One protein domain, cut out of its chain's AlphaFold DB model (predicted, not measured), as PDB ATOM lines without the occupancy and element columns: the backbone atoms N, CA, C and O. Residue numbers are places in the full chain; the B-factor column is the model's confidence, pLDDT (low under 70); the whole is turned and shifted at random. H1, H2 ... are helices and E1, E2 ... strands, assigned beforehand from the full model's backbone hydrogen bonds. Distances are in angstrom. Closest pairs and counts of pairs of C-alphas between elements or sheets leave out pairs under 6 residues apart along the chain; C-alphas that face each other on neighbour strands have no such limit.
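AT A GLANCE: This is residues 32 to 122 of the 122 residues of an uncharacterized protein of Botrytis elliptica (UniProt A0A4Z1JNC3). A sheet of four antiparallel strands has one face covered by two helices, H1 and H2, side by side and running opposite ways, and its other face bare. A small two-stranded antiparallel sheet, E1 and E4, adjoins one end of this two-layer body. The printed part has 91 residues, with two named helices and six named strands in the order E1 H1 E2 E3 H2 E4 E5 E6; the larger sheet runs E2 - E3 - E6 - E5, and the class is mixed. The whole is compact, with a radius of gyration of the C-alphas of 12.1 A, in an elongated outline of 38 by 24 by 17 A.

HOW THE PARTS SIT: E1, residues 37 to 40, pairs with E4, residues 101 to 104; N 38 and O 103 are within hydrogen-bond range at 2.7 A. H1, residues 46 to 55, and H2, residues 78 to 94, touch at a shallow tilt of 15 degrees, closest at the C-alphas of Ser 47 and Ala 92, 4.9 A. E2, residues 59 to 62, and E3, residues 68 to 74, form a hairpin, with N 61 and O 69 at 2.8 A. E5, residues 106 to 111, and E6, residues 114 to 121, form another, with N 109 and O 116 at 2.9 A. E3 and E6 are antiparallel neighbours, with N 70 and O 119 at 2.8 A. H1 and H2 have heights over the sheet of 9.0 A and 8.0 A. In both helices every O i to N i+4 pair is within hydrogen-bond range. E4 runs on into E5 at 50 degrees.

IN THESE COORDINATES: E1 begins at C-alpha 37 (87.419, 203.619, 90.459), and E6 ends at C-alpha 121 (86.864, 205.748, 99.520). H2 is 24.0 A long, E6 23.3 A and E3 19.9 A.

THE WHOLE: The C-alphas farthest apart, of Gly 77 and Asp 99, are 39.5 A apart. The printed part has no cut, no link is long, and no printed residue is under 70 in pLDDT.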
ATOM      1  N   ALA A  32      92.695 190.171  92.896       97.62
ATOM      2  CA  ALA A  32      91.505 190.619  92.202       97.62
ATOM      3  C   ALA A  32      91.173 192.046  92.629       97.62
ATOM      4  O   ALA A  32      91.585 192.513  93.692       97.62
ATOM      5  N   HIS A  33      90.399 192.735  91.805       97.44
ATOM      6  CA  HIS A  33      89.909 194.068  92.104       97.44
ATOM      7  C   HIS A  33      88.414 194.170  91.814       97.44
ATOM      8  O   HIS A  33      87.856 193.369  91.060       97.44
ATOM      9  N   ASN A  34      87.754 195.163  92.402       94.56
ATOM     10  CA  ASN A  34      86.434 195.562  91.929       94.56
ATOM     11  C   ASN A  34      86.554 196.439  90.673       94.56
ATOM     12  O   ASN A  34      87.605 197.001  90.388       94.56
ATOM     13  N   ASN A  35      85.471 196.587  89.915       93.69
ATOM     14  CA  ASN A  35      85.460 197.419  88.706       93.69
ATOM     15  C   ASN A  35      85.062 198.879  88.992       93.69
ATOM     16  O   ASN A  35      84.560 199.560  88.100       93.69
ATOM     17  N   ASP A  36      85.282 199.359  90.220       95.12
ATOM     18  CA  ASP A  36      84.897 200.708  90.637       95.12
ATOM     19  C   ASP A  36      86.144 201.567  90.892       95.12
ATOM     20  O   ASP A  36      87.014 201.159  91.673       95.12
ATOM     21  N   PRO A  37      86.251 202.764  90.291       93.94
ATOM     22  CA  PRO A  37      87.419 203.619  90.459       93.94
ATOM     23  C   PRO A  37      87.438 204.284  91.841       93.94
ATOM     24  O   PRO A  37      86.520 205.007  92.227       93.94
ATOM     25  N   GLY A  38      88.532 204.086  92.566       95.81
ATOM     26  CA  GLY A  38      88.928 204.856  93.736       95.81
ATOM     27  C   GLY A  38      89.751 206.062  93.305       95.81
ATOM     28  O   GLY A  38      90.928 205.935  92.969       95.81
ATOM     29  N   LEU A  39      89.120 207.235  93.296       95.81
ATOM     30  CA  LEU A  39      89.796 208.487  92.970       95.81
ATOM     31  C   LEU A  39      90.785 208.863  94.074       95.81
ATOM     32  O   LEU A  39      90.466 208.801  95.263       95.81
ATOM     33  N   TRP A  40      91.974 209.285  93.667       95.75
ATOM     34  CA  TRP A  40      93.047 209.663  94.571       95.75
ATOM     35  C   TRP A  40      93.699 210.951  94.088       95.75
ATOM     36  O   TRP A  40      94.038 211.105  92.914       95.75
ATOM     37  N   THR A  41      93.887 211.904  94.990       94.19
ATOM     38  CA  THR A  41      94.595 213.142  94.669       94.19
ATOM     39  C   THR A  41      95.457 213.547  95.844       94.19
ATOM     40  O   THR A  41      94.966 214.024  96.872       94.19
ATOM     41  N   ASP A  42      96.759 213.348  95.659       93.50
ATOM     42  CA  ASP A  42      97.789 213.734  96.603       93.50
ATOM     43  C   ASP A  42      99.130 214.008  95.897       93.50
ATOM     44  O   ASP A  42      99.249 213.852  94.681       93.50
ATOM     45  N   ALA A  43     100.157 214.395  96.658       91.88
ATOM     46  CA  ALA A  43     101.523 214.559  96.162       91.88
ATOM     47  C   ALA A  43     102.129 213.243  95.633       91.88
ATOM     48  O   ALA A  43     103.008 213.273  94.772       91.88
ATOM     49  N   ARG A  44     101.669 212.092  96.145       94.88
ATOM     50  CA  ARG A  44     102.032 210.755  95.658       94.88
ATOM     51  C   ARG A  44     100.933 210.204  94.756       94.88
ATOM     52  O   ARG A  44      99.752 210.311  95.082       94.88
ATOM     53  N   VAL A  45     101.336 209.551  93.666       96.81
ATOM     54  CA  VAL A  45     100.432 208.717  92.855       96.81
ATOM     55  C   VAL A  45      99.922 207.526  93.687       96.81
ATOM     56  O   VAL A  45     100.584 207.166  94.666       96.81
ATOM     57  N   PRO A  46      98.787 206.896  93.326       97.19
ATOM     58  CA  PRO A  46      98.176 205.837  94.129       97.19
ATOM     59  C   PRO A  46      99.145 204.715  94.503       97.19
ATOM     60  O   PRO A  46      99.250 204.378  95.678       97.19
ATOM     61  N   SER A  47      99.914 204.188  93.547       97.88
ATOM     62  CA  SER A  47     100.862 203.098  93.814       97.88
ATOM     63  C   SER A  47     101.971 203.502  94.790       97.88
ATOM     64  O   SER A  47     102.326 202.735  95.676       97.88
ATOM     65  N   ALA A  48     102.475 204.734  94.691       97.75
ATOM     66  CA  ALA A  48     103.490 205.256  95.607       97.75
ATOM     67  C   ALA A  48     102.929 205.534  97.013       97.75
ATOM     68  O   ALA A  48     103.681 205.569  97.991       97.75
ATOM     69  N   GLN A  49     101.616 205.764  97.126       98.12
ATOM     70  CA  GLN A  49     100.947 205.807  98.421       98.12
ATOM     71  C   GLN A  49     100.742 204.398  98.990       98.12
ATOM     72  O   GLN A  49     100.920 204.215 100.192       98.12
ATOM     73  N   VAL A  50     100.422 203.412  98.147       98.19
ATOM     74  CA  VAL A  50     100.314 202.002  98.550       98.19
ATOM     75  C   VAL A  50     101.630 201.506  99.146       98.19
ATOM     76  O   VAL A  50     101.631 201.070 100.297       98.19
ATOM     77  N   ASP A  51     102.746 201.670  98.431       98.06
ATOM     78  CA  ASP A  51     104.097 201.348  98.923       98.06
ATOM     79  C   ASP A  51     104.384 202.029 100.275       98.06
ATOM     80  O   ASP A  51     104.801 201.400 101.249       98.06
ATOM     81  N   ASN A  52     104.047 203.318 100.398       97.75
ATOM     82  CA  ASN A  52     104.242 204.043 101.649       97.75
ATOM     83  C   ASN A  52     103.466 203.447 102.827       97.75
ATOM     84  O   ASN A  52     103.998 203.389 103.935       97.75
ATOM     85  N   ILE A  53     102.213 203.052 102.618       97.88
ATOM     86  CA  ILE A  53     101.387 202.463 103.675       97.88
ATOM     87  C   ILE A  53     101.909 201.062 104.020       97.88
ATOM     88  O   ILE A  53     102.044 200.744 105.199       97.88
ATOM     89  N   LEU A  54     102.261 200.252 103.018       97.00
ATOM     90  CA  LEU A  54     102.824 198.912 103.209       97.00
ATOM     91  C   LEU A  54     104.146 198.946 103.985       97.00
ATOM     92  O   LEU A  54     104.287 198.225 104.970       97.00
ATOM     93  N   THR A  55     105.058 199.855 103.631       95.25
ATOM     94  CA  THR A  55     106.325 200.076 104.352       95.25
ATOM     95  C   THR A  55     106.104 200.457 105.825       95.25
ATOM     96  O   THR A  55     106.947 200.180 106.677       95.25
ATOM     97  N   ASN A  56     104.957 201.060 106.158       95.25
ATOM     98  CA  ASN A  56     104.573 201.388 107.535       95.25
ATOM     99  C   ASN A  56     103.761 200.277 108.238       95.25
ATOM    100  O   ASN A  56     103.271 200.491 109.346       95.25
ATOM    101  N   GLY A  57     103.629 199.095 107.627       92.31
ATOM    102  CA  GLY A  57     102.900 197.952 108.187       92.31
ATOM    103  C   GLY A  57     101.383 197.995 107.974       92.31
ATOM    104  O   GLY A  57     100.648 197.303 108.678       92.31
ATOM    105  N   GLY A  58     100.898 198.800 107.026       95.50
ATOM    106  CA  GLY A  58      99.473 199.008 106.778       95.50
ATOM    107  C   GLY A  58      98.931 200.290 107.417       95.50
ATOM    108  O   GLY A  58      99.669 201.178 107.842       95.50
ATOM    109  N   GLY A  59      97.605 200.398 107.475       97.69
ATOM    110  CA  GLY A  59      96.898 201.549 108.034       97.69
ATOM    111  C   GLY A  59      96.222 202.407 106.971       97.69
ATOM    112  O   GLY A  59      96.033 201.975 105.837       97.69
ATOM    113  N   CYS A  60      95.812 203.615 107.356       98.00
ATOM    114  CA  CYS A  60      95.018 204.495 106.504       98.00
ATOM    115  C   CYS A  60      95.651 205.878 106.347       98.00
ATOM    116  O   CYS A  60      96.103 206.478 107.321       98.00
ATOM    117  N   VAL A  61      95.604 206.416 105.130       97.62
ATOM    118  CA  VAL A  61      96.063 207.764 104.779       97.62
ATOM    119  C   VAL A  61      94.976 208.472 103.976       97.62
ATOM    120  O   VAL A  61      94.270 207.872 103.168       97.62
ATOM    121  N   LYS A  62      94.813 209.772 104.217       97.44
ATOM    122  CA  LYS A  62      93.914 210.629 103.443       97.44
ATOM    123  C   LYS A  62      94.733 211.440 102.442       97.44
ATOM    124  O   LYS A  62      95.711 212.061 102.850       97.44
ATOM    125  N   GLY A  63      94.313 211.451 101.180       93.88
ATOM    126  CA  GLY A  63      94.909 212.305 100.158       93.88
ATOM    127  C   GLY A  63      94.662 213.779 100.472       93.88
ATOM    128  O   GLY A  63      93.665 214.138 101.108       93.88
ATOM    129  N   SER A  64      95.573 214.652 100.044       93.00
ATOM    130  CA  SER A  64      95.482 216.089 100.334       93.00
ATOM    131  C   SER A  64      94.245 216.764  99.736       93.00
ATOM    132  O   SER A  64      93.765 217.746 100.304       93.00
ATOM    133  N   VAL A  65      93.702 216.233  98.637       92.50
ATOM    134  CA  VAL A  65      92.488 216.764  97.997       92.50
ATOM    135  C   VAL A  65      91.354 215.741  97.999       92.50
ATOM    136  O   VAL A  65      90.234 216.081  98.374       92.50
ATOM    137  N   GLN A  66      91.632 214.496  97.605       93.00
ATOM    138  CA  GLN A  66      90.613 213.459  97.451       93.00
ATOM    139  C   GLN A  66      91.165 212.073  97.789       93.00
ATOM    140  O   GLN A  66      92.319 211.765  97.485       93.00
ATOM    141  N   GLY A  67      90.295 211.234  98.352       95.19
ATOM    142  CA  GLY A  67      90.569 209.828  98.607       95.19
ATOM    143  C   GLY A  67      91.000 209.557 100.046       95.19
ATOM    144  O   GLY A  67      91.738 210.318 100.674       95.19
ATOM    145  N   HIS A  68      90.545 208.429 100.571       97.88
ATOM    146  CA  HIS A  68      91.003 207.841 101.817       97.88
ATOM    147  C   HIS A  68      91.394 206.395 101.541       97.88
ATOM    148  O   HIS A  68      90.534 205.569 101.243       97.88
ATOM    149  N   MET A  69      92.695 206.124 101.581       98.25
ATOM    150  CA  MET A  69      93.280 204.832 101.257       98.25
ATOM    151  C   MET A  69      93.624 204.097 102.545       98.25
ATOM    152  O   MET A  69      94.369 204.623 103.366       98.25
ATOM    153  N   CYS A  70      93.117 202.882 102.699       98.38
ATOM    154  CA  CYS A  70      93.450 201.975 103.785       98.38
ATOM    155  C   CYS A  70      94.053 200.693 103.224       98.38
ATOM    156  O   CYS A  70      93.547 200.161 102.236       98.38
ATOM    157  N   ILE A  71      95.086 200.175 103.886       98.56
ATOM    158  CA  ILE A  71      95.655 198.863 103.596       98.56
ATOM    159  C   ILE A  71      95.695 198.035 104.869       98.56
ATOM    160  O   ILE A  71      96.172 198.491 105.909       98.56
ATOM    161  N   ALA A  72      95.208 196.806 104.773       97.88
ATOM    162  CA  ALA A  72      95.309 195.819 105.833       97.88
ATOM    163  C   ALA A  72      95.901 194.533 105.268       97.88
ATOM    164  O   ALA A  72      95.523 194.107 104.177       97.88
ATOM    165  N   ILE A  73      96.795 193.910 106.034       97.19
ATOM    166  CA  ILE A  73      97.282 192.563 105.758       97.19
ATOM    167  C   ILE A  73      97.020 191.702 106.990       97.19
ATOM    168  O   ILE A  73      97.346 192.081 108.113       97.19
ATOM    169  N   ILE A  74      96.387 190.558 106.766       96.50
ATOM    170  CA  ILE A  74      96.063 189.555 107.774       96.50
ATOM    171  C   ILE A  74      96.855 188.306 107.413       96.50
ATOM    172  O   ILE A  74      96.751 187.831 106.288       96.50
ATOM    173  N   GLY A  75      97.635 187.779 108.354       93.62
ATOM    174  CA  GLY A  75      98.489 186.616 108.122       93.62
ATOM    175  C   GLY A  75      99.752 186.652 108.975       93.62
ATOM    176  O   GLY A  75      99.856 187.445 109.914       93.62
ATOM    177  N   SER A  76     100.717 185.794 108.646       90.12
ATOM    178  CA  SER A  76     102.038 185.784 109.283       90.12
ATOM    179  C   SER A  76     103.106 185.162 108.384       90.12
ATOM    180  O   SER A  76     102.787 184.300 107.572       90.12
ATOM    181  N   GLY A  77     104.372 185.517 108.610       92.06
ATOM    182  CA  GLY A  77     105.510 184.913 107.911       92.06
ATOM    183  C   GLY A  77     105.645 185.378 106.460       92.06
ATOM    184  O   GLY A  77     105.145 186.436 106.097       92.06
ATOM    185  N   GLU A  78     106.314 184.567 105.643       92.75
ATOM    186  CA  GLU A  78     106.658 184.884 104.245       92.75
ATOM    187  C   GLU A  78     105.421 185.077 103.342       92.75
ATOM    188  O   GLU A  78     105.478 185.778 102.329       92.75
ATOM    189  N   ASP A  79     104.269 184.520 103.730       93.44
ATOM    190  CA  ASP A  79     102.999 184.710 103.024       93.44
ATOM    191  C   ASP A  79     102.542 186.182 103.069       93.44
ATOM    192  O   ASP A  79     101.987 186.692 102.094       93.44
ATOM    193  N   VAL A  80     102.793 186.885 104.182       95.12
ATOM    194  CA  VAL A  80     102.477 188.320 104.329       95.12
ATOM    195  C   VAL A  80     103.339 189.149 103.391       95.12
ATOM    196  O   VAL A  80     102.815 190.046 102.733       95.12
ATOM    197  N   ASP A  81     104.627 188.822 103.291       94.81
ATOM    198  CA  ASP A  81     105.558 189.510 102.395       94.81
ATOM    199  C   ASP A  81     105.161 189.297 100.926       94.81
ATOM    200  O   ASP A  81     105.149 190.244 100.138       94.81
ATOM    201  N   THR A  82     104.738 188.078 100.575       95.44
ATOM    202  CA  THR A  82     104.218 187.744  99.238       95.44
ATOM    203  C   THR A  82     102.975 188.568  98.899       95.44
ATOM    204  O   THR A  82     102.894 189.192  97.840       95.44
ATOM    205  N   VAL A  83     102.009 188.620  99.817       97.12
ATOM    206  CA  VAL A  83     100.783 189.411  99.651       97.12
ATOM    207  C   VAL A  83     101.090 190.907  99.546       97.12
ATOM    208  O   VAL A  83     100.516 191.580  98.690       97.12
ATOM    209  N   ALA A  84     101.986 191.434 100.387       97.00
ATOM    210  CA  ALA A  84     102.383 192.839 100.368       97.00
ATOM    211  C   ALA A  84     103.029 193.222  99.029       97.00
ATOM    212  O   ALA A  84     102.604 194.197  98.407       97.00
ATOM    213  N   GLY A  85     103.983 192.416  98.552       96.31
ATOM    214  CA  GLY A  85     104.634 192.627  97.260       96.31
ATOM    215  C   GLY A  85     103.640 192.597  96.101       96.31
ATOM    216  O   GLY A  85     103.680 193.459  95.226       96.31
ATOM    217  N   CYS A  86     102.674 191.674  96.129       97.38
ATOM    218  CA  CYS A  86     101.649 191.632  95.093       97.38
ATOM    219  C   CYS A  86     100.662 192.805  95.159       97.38
ATOM    220  O   CYS A  86     100.259 193.301  94.112       97.38
ATOM    221  N   LEU A  87     100.297 193.309  96.342       98.06
ATOM    222  CA  LEU A  87      99.495 194.535  96.436       98.06
ATOM    223  C   LEU A  87     100.223 195.740  95.828       98.06
ATOM    224  O   LEU A  87      99.598 196.522  95.110       98.06
ATOM    225  N   GLU A  88     101.522 195.887  96.095       97.69
ATOM    226  CA  GLU A  88     102.350 196.949  95.521       97.69
ATOM    227  C   GLU A  88     102.431 196.830  93.992       97.69
ATOM    228  O   GLU A  88     102.141 197.792  93.271       97.69
ATOM    229  N   GLU A  89     102.752 195.635  93.492       96.56
ATOM    230  CA  GLU A  89     102.868 195.366  92.061       96.56
ATOM    231  C   GLU A  89     101.542 195.617  91.335       96.56
ATOM    232  O   GLU A  89     101.501 196.345  90.337       96.56
ATOM    233  N   MET A  90     100.435 195.079  91.854       97.19
ATOM    234  CA  MET A  90      99.126 195.260  91.234       97.19
ATOM    235  C   MET A  90      98.655 196.712  91.325       97.19
ATOM    236  O   MET A  90      98.061 197.209  90.370       97.19
ATOM    237  N   ALA A  91      98.961 197.439  92.404       97.62
ATOM    238  CA  ALA A  91      98.669 198.868  92.478       97.62
ATOM    239  C   ALA A  91      99.428 199.668  91.409       97.62
ATOM    240  O   ALA A  91      98.861 200.580  90.803       97.62
ATOM    241  N   ALA A  92     100.689 199.322  91.138       96.69
ATOM    242  CA  ALA A  92     101.472 199.947  90.075       96.69
ATOM    243  C   ALA A  92     100.935 199.616  88.672       96.69
ATOM    244  O   ALA A  92     100.920 200.497  87.812       96.69
ATOM    245  N   GLN A  93     100.472 198.382  88.447       96.06
ATOM    246  CA  GLN A  93      99.925 197.946  87.157       96.06
ATOM    247  C   GLN A  93      98.511 198.470  86.883       96.06
ATOM    248  O   GLN A  93      98.168 198.737  85.732       96.06
ATOM    249  N   TRP A  94      97.678 198.579  87.918       96.50
ATOM    250  CA  TRP A  94      96.254 198.889  87.781       96.50
ATOM    251  C   TRP A  94      95.889 200.340  88.071       96.50
ATOM    252  O   TRP A  94      94.749 200.735  87.822       96.50
ATOM    253  N   GLN A  95      96.819 201.156  88.570       96.50
ATOM    254  CA  GLN A  95      96.586 202.594  88.588       96.50
ATOM    255  C   GLN A  95      96.544 203.141  87.163       96.50
ATOM    256  O   GLN A  95      97.226 202.661  86.256       96.50
ATOM    257  N   SER A  96      95.777 204.201  86.970       94.94
ATOM    258  CA  SER A  96      95.723 204.885  85.690       94.94
ATOM    259  C   SER A  96      95.369 206.354  85.884       94.94
ATOM    260  O   SER A  96      94.974 206.798  86.966       94.94
ATOM    261  N   TYR A  97      95.597 207.122  84.826       93.75
ATOM    262  CA  TYR A  97      95.390 208.557  84.793       93.75
ATOM    263  C   TYR A  97      94.587 208.925  83.552       93.75
ATOM    264  O   TYR A  97      94.974 208.605  82.427       93.75
ATOM    265  N   THR A  98      93.478 209.620  83.769       86.88
ATOM    266  CA  THR A  98      92.700 210.265  82.706       86.88
ATOM    267  C   THR A  98      92.655 211.765  82.970       86.88
ATOM    268  O   THR A  98      93.423 212.511  82.370       86.88
ATOM    269  N   ASP A  99      91.839 212.171  83.941       88.31
ATOM    270  CA  ASP A  99      91.743 213.544  84.459       88.31
ATOM    271  C   ASP A  99      92.234 213.643  85.911       88.31
ATOM    272  O   ASP A  99      92.710 214.685  86.350       88.31
ATOM    273  N   ASN A 100      92.130 212.534  86.648       89.38
ATOM    274  CA  ASN A 100      92.661 212.347  87.991       89.38
ATOM    275  C   ASN A 100      93.356 210.989  88.060       89.38
ATOM    276  O   ASN A 100      93.068 210.088  87.264       89.38
ATOM    277  N   TRP A 101      94.239 210.833  89.044       95.06
ATOM    278  CA  TRP A 101      94.739 209.512  89.384       95.06
ATOM    279  C   TRP A 101      93.616 208.668  89.972       95.06
ATOM    280  O   TRP A 101      92.864 209.109  90.846       95.06
ATOM    281  N   TYR A 102      93.531 207.431  89.507       94.44
ATOM    282  CA  TYR A 102      92.665 206.435  90.101       94.44
ATOM    283  C   TYR A 102      93.383 205.100  90.207       94.44
ATOM    284  O   TYR A 102      94.300 204.784  89.447       94.44
ATOM    285  N   LEU A 103      92.932 204.324  91.177       96.88
ATOM    286  CA  LEU A 103      93.197 202.904  91.326       96.88
ATOM    287  C   LEU A 103      91.841 202.224  91.521       96.88
ATOM    288  O   LEU A 103      90.852 202.903  91.793       96.88
ATOM    289  N   TRP A 104      91.745 200.907  91.390       97.19
ATOM    290  CA  TRP A 104      90.529 200.222  91.821       97.19
ATOM    291  C   TRP A 104      90.274 200.484  93.306       97.19
ATOM    292  O   TRP A 104      91.188 200.441  94.131       97.19
ATOM    293  N   SER A 105      89.029 200.804  93.641       97.06
ATOM    294  CA  SER A 105      88.642 201.179  95.005       97.06
ATOM    295  C   SER A 105      88.731 200.017  95.987       97.06
ATOM    296  O   SER A 105      88.803 200.252  97.189       97.06
ATOM    297  N   SER A 106      88.773 198.777  95.502       97.81
ATOM    298  CA  SER A 106      89.138 197.611  96.286       97.81
ATOM    299  C   SER A 106      90.047 196.692  95.478       97.81
ATOM    300  O   SER A 106      89.691 196.277  94.376       97.81
ATOM    301  N   ILE A 107      91.202 196.355  96.048       98.31
ATOM    302  CA  ILE A 107      92.104 195.310  95.551       98.31
ATOM    303  C   ILE A 107      92.306 194.322  96.686       98.31
ATOM    304  O   ILE A 107      92.594 194.730  97.805       98.31
ATOM    305  N   THR A 108      92.154 193.035  96.405       98.44
ATOM    306  CA  THR A 108      92.377 191.956  97.368       98.44
ATOM    307  C   THR A 108      93.352 190.954  96.779       98.44
ATOM    308  O   THR A 108      93.125 190.481  95.670       98.44
ATOM    309  N   CYS A 109      94.394 190.605  97.526       97.94
ATOM    310  CA  CYS A 109      95.328 189.536  97.190       97.94
ATOM    311  C   CYS A 109      95.276 188.456  98.272       97.94
ATOM    312  O   CYS A 109      95.299 188.782  99.460       97.94
ATOM    313  N   VAL A 110      95.204 187.187  97.872       97.56
ATOM    314  CA  VAL A 110      95.141 186.047  98.800       97.56
ATOM    315  C   VAL A 110      96.191 185.017  98.417       97.56
ATOM    316  O   VAL A 110      96.120 184.435  97.338       97.56
ATOM    317  N   PHE A 111      97.131 184.758  99.319       96.25
ATOM    318  CA  PHE A 111      98.149 183.729  99.142       96.25
ATOM    319  C   PHE A 111      98.185 182.831 100.374       96.25
ATOM    320  O   PHE A 111      98.392 183.318 101.486       96.25
ATOM    321  N   GLU A 112      97.955 181.533 100.169       94.62
ATOM    322  CA  GLU A 112      97.852 180.526 101.230       94.62
ATOM    323  C   GLU A 112      96.914 180.973 102.368       94.62
ATOM    324  O   GLU A 112      95.691 180.992 102.203       94.62
ATOM    325  N   THR A 113      97.471 181.354 103.522       94.31
ATOM    326  CA  THR A 113      96.710 181.792 104.705       94.31
ATOM    327  C   THR A 113      96.666 183.306 104.895       94.31
ATOM    328  O   THR A 113      95.978 183.786 105.799       94.31
ATOM    329  N   SER A 114      97.376 184.061 104.055       97.31
ATOM    330  CA  SER A 114      97.477 185.513 104.161       97.31
ATOM    331  C   SER A 114      96.561 186.220 103.167       97.31
ATOM    332  O   SER A 114      96.332 185.775 102.044       97.31
ATOM    333  N   THR A 115      96.011 187.351 103.593       97.88
ATOM    334  CA  THR A 115      95.116 188.194 102.796       97.88
ATOM    335  C   THR A 115      95.513 189.648 102.951       97.88
ATOM    336  O   THR A 115      95.682 190.132 104.068       97.88
ATOM    337  N   GLY A 116      95.618 190.353 101.834       98.06
ATOM    338  CA  GLY A 116      95.919 191.774 101.781       98.06
ATOM    339  C   GLY A 116      94.822 192.510 101.040       98.06
ATOM    340  O   GLY A 116      94.332 192.022 100.023       98.06
ATOM    341  N   ILE A 117      94.427 193.670 101.552       98.38
ATOM    342  CA  ILE A 117      93.351 194.475 100.979       98.38
ATOM    343  C   ILE A 117      93.807 195.926 100.892       98.38
ATOM    344  O   ILE A 117      94.212 196.496 101.902       98.38
ATOM    345  N   ILE A 118      93.673 196.528  99.712       98.50
ATOM    346  CA  ILE A 118      93.635 197.981  99.520       98.50
ATOM    347  C   ILE A 118      92.166 198.392  99.419       98.50
ATOM    348  O   ILE A 118      91.388 197.759  98.705       98.50
ATOM    349  N   SER A 119      91.797 199.468 100.105       98.19
ATOM    350  CA  SER A 119      90.490 200.113 100.003       98.19
ATOM    351  C   SER A 119      90.670 201.611  99.802       98.19
ATOM    352  O   SER A 119      91.397 202.236 100.570       98.19
ATOM    353  N   ILE A 120      89.980 202.203  98.829       97.75
ATOM    354  CA  ILE A 120      89.935 203.652  98.604       97.75
ATOM    355  C   ILE A 120      88.482 204.115  98.622       97.75
ATOM    356  O   ILE A 120      87.667 203.654  97.826       97.75
ATOM    357  N   THR A 121      88.168 205.070  99.493       95.00
ATOM    358  CA  THR A 121      86.864 205.748  99.520       95.00
ATOM    359  C   THR A 121      87.017 207.224  99.164       95.00
ATOM    360  O   THR A 121      88.041 207.823  99.491       95.00
ATOM    361  N   ALA A 122      86.012 207.806  98.505       77.62
ATOM    362  CA  ALA A 122      85.977 209.230  98.154       77.62
ATOM    363  C   ALA A 122      85.688 210.132  99.363       77.62
ATOM    364  O   ALA A 122      84.887 209.719 100.233       77.62
TER     365      ALA A 122